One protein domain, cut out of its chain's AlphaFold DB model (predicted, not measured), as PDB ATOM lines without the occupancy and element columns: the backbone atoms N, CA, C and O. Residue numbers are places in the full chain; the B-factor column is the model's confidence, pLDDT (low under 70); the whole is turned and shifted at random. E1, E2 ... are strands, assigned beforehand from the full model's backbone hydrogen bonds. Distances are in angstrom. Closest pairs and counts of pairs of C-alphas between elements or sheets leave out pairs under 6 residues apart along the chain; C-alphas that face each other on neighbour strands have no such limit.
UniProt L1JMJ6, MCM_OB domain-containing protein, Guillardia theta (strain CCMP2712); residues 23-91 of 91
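AT A GLANCE: This is residues 23 to 91 of the 91 residues of the protein "MCM_OB domain-containing protein" of Guillardia theta (strain CCMP2712) (UniProt L1JMJ6). What shape do these atoms make? They make a long, narrow rod: the two long strands E1 and E3 run side by side in a strongly twisted sheet, the short strand E2 lies on the other side of E1, and both ends of the printed part run on together as a thin tail. Residues 55 to 73, with no named element, form a long loop that leaves E2, turns near residue 59 and folds back to the beginning of E3. What is it built of? The printed part has 69 residues, with no named helix and three named strands, E1, E2 and E3 along the chain; the sheet's order is E2, E1, E3, antiparallel throughout. The class is all strand, though 29 of the 69 residues are in named elements. The whole is only just extended, close to loose, with a radius of gyration of the C-alphas of 16.9 A and spans of 54 by 21 by 13 A.

IN THESE COORDINATES: Where are the long strands? E1 is residues 34 to 44, 28.9 A from first to last C-alpha, and begins at C-alpha 34 at (192.753, 252.024, 156.500). E3 is residues 74 to 86, 26.7 A long, and ends at C-alpha 86 at (193.522, 247.467, 153.800). Where is the short one? E2 is residues 50 to 54, 13.4 A long, with C-alpha 50 at (181.985, 236.097, 175.749).

HOW THE PARTS SIT: How do E1 and E3 stand? They are antiparallel neighbours at 161 degrees between directions; C-alphas 40 and 81 face each other at 4.4 A. N 36 and O 84, 2.8 A, and N 77 and O 41, 2.9 A, are within hydrogen-bond range. E1 bends by 56 degrees at residue 38, and E3 by 69 degrees at residue 79. Where does E2 stand? E1 and E2 form an antiparallel hairpin at 152 degrees, with N 42 and O 51 within hydrogen-bond range at 2.8 A; C-alphas 52 and 41 face each other at 4.2 A. E2 and E3 are edge strands, and they are apart.

THE WHOLE: How far does it reach? The two C-alphas farthest apart, those of Thr 26 and Cys 69, are 54.1 A from each other. Residues 29 to 30 pair antiparallel with 89 to 90, and the C-alphas of Val 23 and Leu 91 are 9.4 A apart. Which links join the strands? E1 to E2 is a tight link of 5 residues, and E2 to E3 a long link of 19. Is anything missing or unsure? The printed part has no cut; its mean pLDDT is 93.7, and no printed residue is under 70.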
ATOM      1  N   VAL A  23     196.729 239.300 136.442       93.94
ATOM      2  CA  VAL A  23     196.420 240.494 135.635       93.94
ATOM      3  C   VAL A  23     197.638 241.413 135.570       93.94
ATOM      4  O   VAL A  23     198.464 241.426 136.480       93.94
ATOM      5  N   ARG A  24     197.744 242.207 134.500       93.69
ATOM      6  CA  ARG A  24     198.803 243.210 134.316       93.69
ATOM      7  C   ARG A  24     198.183 244.546 133.910       93.69
ATOM      8  O   ARG A  24     197.316 244.576 133.039       93.69
ATOM      9  N   GLY A  25     198.633 245.633 134.529       91.69
ATOM     10  CA  GLY A  25     198.125 246.990 134.311       91.69
ATOM     11  C   GLY A  25     199.054 248.047 134.912       91.69
ATOM     12  O   GLY A  25     200.090 247.700 135.479       91.69
ATOM     13  N   THR A  26     198.686 249.322 134.778       96.56
ATOM     14  CA  THR A  26     199.450 250.454 135.329       96.56
ATOM     15  C   THR A  26     198.687 251.022 136.514       96.56
ATOM     16  O   THR A  26     197.532 251.394 136.374       96.56
ATOM     17  N   VAL A  27     199.317 251.126 137.682       96.94
ATOM     18  CA  VAL A  27     198.661 251.726 138.851       96.94
ATOM     19  C   VAL A  27     198.408 253.213 138.586       96.94
ATOM     20  O   VAL A  27     199.352 253.984 138.445       96.94
ATOM     21  N   ILE A  28     197.138 253.624 138.554       97.62
ATOM     22  CA  ILE A  28     196.740 255.020 138.297       97.62
ATOM     23  C   ILE A  28     196.292 255.766 139.552       97.62
ATOM     24  O   ILE A  28     196.298 256.995 139.585       97.62
ATOM     25  N   ARG A  29     195.860 255.048 140.594       96.88
ATOM     26  CA  ARG A  29     195.447 255.652 141.864       96.88
ATOM     27  C   ARG A  29     195.576 254.660 143.006       96.88
ATOM     28  O   ARG A  29     195.231 253.488 142.862       96.88
ATOM     29  N   VAL A  30     195.971 255.174 144.162       97.12
ATOM     30  CA  VAL A  30     196.053 254.428 145.416       97.12
ATOM     31  C   VAL A  30     195.288 255.194 146.498       97.12
ATOM     32  O   VAL A  30     195.321 256.424 146.526       97.12
ATOM     33  N   SER A  31     194.537 254.491 147.349       96.75
ATOM     34  CA  SER A  31     193.905 255.096 148.527       96.75
ATOM     35  C   SER A  31     194.865 255.156 149.712       96.75
ATOM     36  O   SER A  31     195.799 254.360 149.809       96.75
ATOM     37  N   THR A  32     194.571 256.024 150.679       97.06
ATOM     38  CA  THR A  32     195.153 255.901 152.020       97.06
ATOM     39  C   THR A  32     194.850 254.512 152.586       97.06
ATOM     40  O   THR A  32     193.784 253.941 152.313       97.06
ATOM     41  N   ILE A  33     195.806 253.967 153.335       96.56
ATOM     42  CA  ILE A  33     195.635 252.726 154.088       96.56
ATOM     43  C   ILE A  33     194.594 252.973 155.179       96.56
ATOM     44  O   ILE A  33     194.596 254.024 155.823       96.56
ATOM     45  N   LYS A  34     193.686 252.019 155.373       94.56
ATOM     46  CA  LYS A  34     192.753 252.024 156.500       94.56
ATOM     47  C   LYS A  34     192.735 250.650 157.170       94.56
ATOM     48  O   LYS A  34     192.772 249.651 156.452       94.56
ATOM     49  N   PRO A  35     192.611 250.579 158.500       94.06
ATOM     50  CA  PRO A  35     192.400 249.307 159.169       94.06
ATOM     51  C   PRO A  35     190.998 248.769 158.848       94.06
ATOM     52  O   PRO A  35     190.021 249.522 158.782       94.06
ATOM     53  N   ILE A  36     190.891 247.457 158.659       95.12
ATOM     54  CA  ILE A  36     189.626 246.717 158.601       95.12
ATOM     55  C   ILE A  36     189.563 245.722 159.757       95.12
ATOM     56  O   ILE A  36     190.578 245.160 160.164       95.12
ATOM     57  N   LEU A  37     188.360 245.513 160.291       95.12
ATOM     58  CA  LEU A  37     188.127 244.598 161.404       95.12
ATOM     59  C   LEU A  37     188.145 243.148 160.908       95.12
ATOM     60  O   LEU A  37     187.380 242.811 160.011       95.12
ATOM     61  N   LEU A  38     188.990 242.298 161.492       95.31
ATOM     62  CA  LEU A  38     189.036 240.860 161.209       95.31
ATOM     63  C   LEU A  38     188.210 240.071 162.214       95.31
ATOM     64  O   LEU A  38     187.424 239.212 161.827       95.31
ATOM     65  N   SER A  39     188.367 240.362 163.499       95.69
ATOM     66  CA  SER A  39     187.587 239.724 164.554       95.69
ATOM     67  C   SER A  39     187.520 240.594 165.800       95.69
ATOM     68  O   SER A  39     188.296 241.536 165.967       95.69
ATOM     69  N   MET A  40     186.540 240.314 166.654       96.00
ATOM     70  CA  MET A  40     186.342 241.017 167.918       96.00
ATOM     71  C   MET A  40     185.500 240.167 168.868       96.00
ATOM     72  O   MET A  40     184.675 239.361 168.425       96.00
ATOM     73  N   ASN A  41     185.663 240.384 170.167       95.88
ATOM     74  CA  ASN A  41     184.836 239.767 171.188       95.88
ATOM     75  C   ASN A  41     183.554 240.567 171.433       95.88
ATOM     76  O   ASN A  41     183.498 241.795 171.335       95.88
ATOM     77  N   PHE A  42     182.501 239.833 171.767       95.69
ATOM     78  CA  PHE A  42     181.216 240.359 172.188       95.69
ATOM     79  C   PHE A  42     180.839 239.760 173.535       95.69
ATOM     80  O   PHE A  42     180.878 238.544 173.717       95.69
ATOM     81  N   LEU A  43     180.401 240.615 174.450       95.12
ATOM     82  CA  LEU A  43     179.982 240.258 175.796       95.12
ATOM     83  C   LEU A  43     178.462 240.313 175.897       95.12
ATOM     84  O   LEU A  43     177.822 241.289 175.510       95.12
ATOM     85  N   CYS A  44     177.849 239.275 176.453       95.44
ATOM     86  CA  CYS A  44     176.420 239.304 176.712       95.44
ATOM     87  C   CYS A  44     176.093 240.272 177.858       95.44
ATOM     88  O   CYS A  44     176.571 240.088 178.977       95.44
ATOM     89  N   ALA A  45     175.174 241.213 177.632       94.69
ATOM     90  CA  ALA A  45     174.762 242.177 178.658       94.69
ATOM     91  C   ALA A  45     174.113 241.533 179.902       94.69
ATOM     92  O   ALA A  45     174.077 242.143 180.965       94.69
ATOM     93  N   LYS A  46     173.590 240.303 179.778       94.88
ATOM     94  CA  LYS A  46     172.883 239.596 180.858       94.88
ATOM     95  C   LYS A  46     173.800 238.669 181.653       94.88
ATOM     96  O   LYS A  46     173.873 238.779 182.869       94.88
ATOM     97  N   CYS A  47     174.460 237.726 180.979       94.06
ATOM     98  CA  CYS A  47     175.267 236.697 181.645       94.06
ATOM     99  C   CYS A  47     176.778 236.943 181.576       94.06
ATOM    100  O   CYS A  47     177.530 236.122 182.090       94.06
ATOM    101  N   ARG A  48     177.227 238.021 180.917       93.44
ATOM    102  CA  ARG A  48     178.645 238.321 180.647       93.44
ATOM    103  C   ARG A  48     179.400 237.238 179.865       93.44
ATOM    104  O   ARG A  48     180.618 237.285 179.792       93.44
ATOM    105  N   GLY A  49     178.688 236.293 179.249       92.25
ATOM    106  CA  GLY A  49     179.297 235.307 178.358       92.25
ATOM    107  C   GLY A  49     179.956 235.986 177.158       92.25
ATOM    108  O   GLY A  49     179.351 236.870 176.550       92.25
ATOM    109  N   GLU A  50     181.170 235.558 176.834       92.44
ATOM    110  CA  GLU A  50     181.985 236.097 175.749       92.44
ATOM    111  C   GLU A  50     181.844 235.257 174.473       92.44
ATOM    112  O   GLU A  50     181.681 234.036 174.518       92.44
ATOM    113  N   LYS A  51     181.890 235.920 173.318       91.94
ATOM    114  CA  LYS A  51     181.922 235.283 172.004       91.94
ATOM    115  C   LYS A  51     182.808 236.077 171.057       91.94
ATOM    116  O   LYS A  51     182.500 237.228 170.759       91.94
ATOM    117  N   THR A  52     183.835 235.440 170.511       94.38
ATOM    118  CA  THR A  52     184.609 235.993 169.396       94.38
ATOM    119  C   THR A  52     183.839 235.826 168.090       94.38
ATOM    120  O   THR A  52     183.295 234.755 167.805       94.38
ATOM    121  N   VAL A  53     183.771 236.889 167.293       94.31
ATOM    122  CA  VAL A  53     183.132 236.897 165.973       94.31
ATOM    123  C   VAL A  53     184.142 237.355 164.934       94.31
ATOM    124  O   VAL A  53     184.746 238.417 165.081       94.31
ATOM    125  N   THR A  54     184.305 236.550 163.887       94.81
ATOM    126  CA  THR A  54     185.087 236.897 162.697       94.81
ATOM    127  C   THR A  54     184.208 237.669 161.722       94.81
ATOM    128  O   THR A  54     183.074 237.280 161.451       94.81
ATOM    129  N   MET A  55     184.741 238.763 161.199       93.31
ATOM    130  CA  MET A  55     184.065 239.654 160.268       93.31
ATOM    131  C   MET A  55     184.289 239.190 158.832       93.31
ATOM    132  O   MET A  55     185.401 238.831 158.448       93.31
ATOM    133  N   ASN A  56     183.242 239.259 158.012       89.00
ATOM    134  CA  ASN A  56     183.343 238.978 156.582       89.00
ATOM    135  C   ASN A  56     183.706 240.265 155.831       89.00
ATOM    136  O   ASN A  56     182.963 241.248 155.885       89.00
ATOM    137  N   ASP A  57     184.846 240.267 155.137       83.88
ATOM    138  CA  ASP A  57     185.342 241.396 154.332       83.88
ATOM    139  C   ASP A  57     185.406 242.742 155.082       83.88
ATOM    140  O   ASP A  57     185.135 243.808 154.520       83.88
ATOM    141  N   GLY A  58     185.726 242.715 156.378       84.94
ATOM    142  CA  GLY A  58     185.802 243.926 157.198       84.94
ATOM    143  C   GLY A  58     184.451 244.569 157.525       84.94
ATOM    144  O   GLY A  58     184.424 245.683 158.053       84.94
ATOM    145  N   LYS A  59     183.327 243.911 157.211       89.06
ATOM    146  CA  LYS A  59     181.987 244.375 157.584       89.06
ATOM    147  C   LYS A  59     181.699 244.013 159.030       89.06
ATOM    148  O   LYS A  59     181.854 242.865 159.431       89.06
ATOM    149  N   PHE A  60     181.237 245.001 159.786       89.06
ATOM    150  CA  PHE A  60     180.803 244.791 161.157       89.06
ATOM    151  C   PHE A  60     179.554 243.904 161.190       89.06
ATOM    152  O   PHE A  60     178.527 244.272 160.619       89.06
ATOM    153  N   ASP A  61     179.646 242.772 161.884       89.00
ATOM    154  CA  ASP A  61     178.538 241.854 162.125       89.00
ATOM    155  C   ASP A  61     178.439 241.536 163.622       89.00
ATOM    156  O   ASP A  61     179.418 241.165 164.274       89.00
ATOM    157  N   CYS A  62     177.249 241.734 164.182       88.88
ATOM    158  CA  CYS A  62     176.984 241.538 165.601       88.88
ATOM    159  C   CYS A  62     176.308 240.177 165.801       88.88
ATOM    160  O   CYS A  62     175.337 239.869 165.105       88.88
ATOM    161  N   PRO A  63     176.748 239.352 166.769       89.62
ATOM    162  CA  PRO A  63     176.118 238.062 166.998       89.62
ATOM    163  C   PRO A  63     174.652 238.242 167.418       89.62
ATOM    164  O   PRO A  63     174.354 238.928 168.391       89.62
ATOM    165  N   GLY A  64     173.730 237.570 166.720       88.38
ATOM    166  CA  GLY A  64     172.287 237.757 166.929       88.38
ATOM    167  C   GLY A  64     171.747 237.310 168.296       88.38
ATOM    168  O   GLY A  64     170.670 237.745 168.703       88.38
ATOM    169  N   SER A  65     172.459 236.437 169.017       92.00
ATOM    170  CA  SER A  65     172.145 236.086 170.408       92.00
ATOM    171  C   SER A  65     173.319 235.419 171.128       92.00
ATOM    172  O   SER A  65     174.228 234.855 170.511       92.00
ATOM    173  N   CYS A  66     173.280 235.473 172.458       92.31
ATOM    174  CA  CYS A  66     174.172 234.739 173.341       92.31
ATOM    175  C   CYS A  66     173.855 233.239 173.301       92.31
ATOM    176  O   CYS A  66     172.708 232.843 173.497       92.31
ATOM    177  N   LEU A  67     174.882 232.400 173.145       88.69
ATOM    178  CA  LEU A  67     174.734 230.940 173.125       88.69
ATOM    179  C   LEU A  67     174.237 230.365 174.462       88.69
ATOM    180  O   LEU A  67     173.535 229.362 174.470       88.69
ATOM    181  N   VAL A  68     174.569 231.015 175.584       90.62
ATOM    182  CA  VAL A  68     174.264 230.514 176.935       90.62
ATOM    183  C   VAL A  68     172.859 230.919 177.379       90.62
ATOM    184  O   VAL A  68     172.032 230.074 177.702       90.62
ATOM    185  N   CYS A  69     172.565 232.222 177.399       92.50
ATOM    186  CA  CYS A  69     171.309 232.734 177.959       92.50
ATOM    187  C   CYS A  69     170.274 233.158 176.907       92.50
ATOM    188  O   CYS A  69     169.230 233.700 177.276       92.50
ATOM    189  N   LYS A  70     170.570 232.970 175.610       93.06
ATOM    190  CA  LYS A  70     169.728 233.359 174.457       93.06
ATOM    191  C   LYS A  70     169.366 234.850 174.385       93.06
ATOM    192  O   LYS A  70     168.566 235.255 173.546       93.06
ATOM    193  N   ASN A  71     169.963 235.684 175.237       91.94
ATOM    194  CA  ASN A  71     169.776 237.129 175.207       91.94
ATOM    195  C   ASN A  71     170.329 237.709 173.900       91.94
ATOM    196  O   ASN A  71     171.393 237.297 173.444       91.94
ATOM    197  N   LYS A  72     169.634 238.689 173.323       92.69
ATOM    198  CA  LYS A  72     170.025 239.328 172.054       92.69
ATOM    199  C   LYS A  72     170.953 240.528 172.243       92.69
ATOM    200  O   LYS A  72     171.570 240.982 171.289       92.69
ATOM    201  N   SER A  73     171.055 241.048 173.467       93.38
ATOM    202  CA  SER A  73     171.945 242.167 173.769       93.38
ATOM    203  C   SER A  73     173.386 241.674 173.921       93.38
ATOM    204  O   SER A  73     173.761 241.080 174.940       93.38
ATOM    205  N   MET A  74     174.160 241.902 172.859       94.38
ATOM    206  CA  MET A  74     175.580 241.594 172.744       94.38
ATOM    207  C   MET A  74     176.348 242.910 172.613       94.38
ATOM    208  O   MET A  74     176.105 243.697 171.700       94.38
ATOM    209  N   ILE A  75     177.243 243.167 173.559       94.81
ATOM    210  CA  ILE A  75     178.022 244.396 173.663       94.81
ATOM    211  C   ILE A  75     179.391 244.137 173.025       94.81
ATOM    212  O   ILE A  75     180.068 243.199 173.443       94.81
ATOM    213  N   PRO A  76     179.815 244.922 172.026       95.12
ATOM    214  CA  PRO A  76     181.135 244.771 171.425       95.12
ATOM    215  C   PRO A  76     182.239 245.215 172.392       95.12
ATOM    216  O   PRO A  76     182.180 246.329 172.915       95.12
ATOM    217  N   ASP A  77     183.276 244.396 172.566       95.25
ATOM    218  CA  ASP A  77     184.506 244.811 173.242       95.25
ATOM    219  C   ASP A  77     185.541 245.292 172.220       95.25
ATOM    220  O   ASP A  77     186.257 244.507 171.599       95.25
ATOM    221  N   ARG A  78     185.644 246.612 172.066       92.69
ATOM    222  CA  ARG A  78     186.539 247.245 171.089       92.69
ATOM    223  C   ARG A  78     188.024 247.051 171.399       92.69
ATOM    224  O   ARG A  78     188.823 247.184 170.484       92.69
ATOM    225  N   HIS A  79     188.404 246.739 172.638       94.81
ATOM    226  CA  HIS A  79     189.813 246.527 172.990       94.81
ATOM    227  C   HIS A  79     190.326 245.180 172.480       94.81
ATOM    228  O   HIS A  79     191.499 245.049 172.148       94.81
ATOM    229  N   SER A  80     189.428 244.202 172.351       95.12
ATOM    230  CA  SER A  80     189.718 242.886 171.779       95.12
ATOM    231  C   SER A  80     189.791 242.868 170.244       95.12
ATOM    232  O   SER A  80     189.932 241.799 169.649       95.12
ATOM    233  N   SER A  81     189.634 244.018 169.576       95.19
ATOM    234  CA  SER A  81     189.553 244.059 168.118       95.19
ATOM    235  C   SER A  81     190.879 243.672 167.467       95.19
ATOM    236  O   SER A  81     191.904 244.307 167.710       95.19
ATOM    237  N   ILE A  82     190.832 242.694 166.567       96.12
ATOM    238  CA  ILE A  82     191.939 242.346 165.683       96.12
ATOM    239  C   ILE A  82     191.676 243.012 164.337       96.12
ATOM    240  O   ILE A  82     190.638 242.785 163.709       96.12
ATOM    241  N   THR A  83     192.617 243.835 163.886       95.88
ATOM    242  CA  THR A  83     192.522 244.573 162.623       95.88
ATOM    243  C   THR A  83     193.658 244.212 161.682       95.88
ATOM    244  O   THR A  83     194.732 243.813 162.121       95.88
ATOM    245  N   THR A  84     193.440 244.409 160.386       95.44
ATOM    246  CA  THR A  84     194.507 244.374 159.379       95.44
ATOM    247  C   THR A  84     194.427 245.591 158.475       95.44
ATOM    248  O   THR A  84     193.356 246.181 158.312       95.44
ATOM    249  N   ASP A  85     195.549 245.961 157.879       95.69
ATOM    250  CA  ASP A  85     195.613 247.073 156.946       95.69
ATOM    251  C   ASP A  85     194.982 246.698 155.608       95.69
ATOM    252  O   ASP A  85     195.219 245.634 155.034       95.69
ATOM    253  N   TRP A  86     194.173 247.609 155.087       95.25
ATOM    254  CA  TRP A  86     193.522 247.467 153.800       95.25
ATOM    255  C   TRP A  86     193.773 248.690 152.935       95.25
ATOM    256  O   TRP A  86     193.703 249.839 153.386       95.25
ATOM    257  N   GLN A  87     193.991 248.440 151.648       96.00
ATOM    258  CA  GLN A  87     194.245 249.481 150.668       96.00
ATOM    259  C   GLN A  87     193.552 249.160 149.346       96.00
ATOM    260  O   GLN A  87     193.563 248.023 148.876       96.00
ATOM    261  N   LYS A  88     192.961 250.182 148.721       95.19
ATOM    262  CA  LYS A  88     192.403 250.074 147.374       95.19
ATOM    263  C   LYS A  88     193.403 250.618 146.362       95.19
ATOM    264  O   LYS A  88     193.807 251.779 146.447       95.19
ATOM    265  N   VAL A  89     193.721 249.800 145.365       96.19
ATOM    266  CA  VAL A  89     194.545 250.168 144.210       96.19
ATOM    267  C   VAL A  89     193.687 250.111 142.950       96.19
ATOM    268  O   VAL A  89     192.888 249.189 142.778       96.19
ATOM    269  N   ARG A  90     193.831 251.111 142.079       95.31
ATOM    270  CA  ARG A  90     193.223 251.135 140.747       95.31
ATOM    271  C   ARG A  90     194.318 250.939 139.699       95.31
ATOM    272  O   ARG A  90     195.262 251.731 139.660       95.31
ATOM    273  N   LEU A  91     194.162 249.885 138.902       93.69
ATOM    274  CA  LEU A  91     194.983 249.544 137.736       93.69
ATOM    275  C   LEU A  91     194.397 250.119 136.438       93.69
ATOM    276  O   LEU A  91     193.236 250.600 136.488       93.69
TER     277      LEU A  91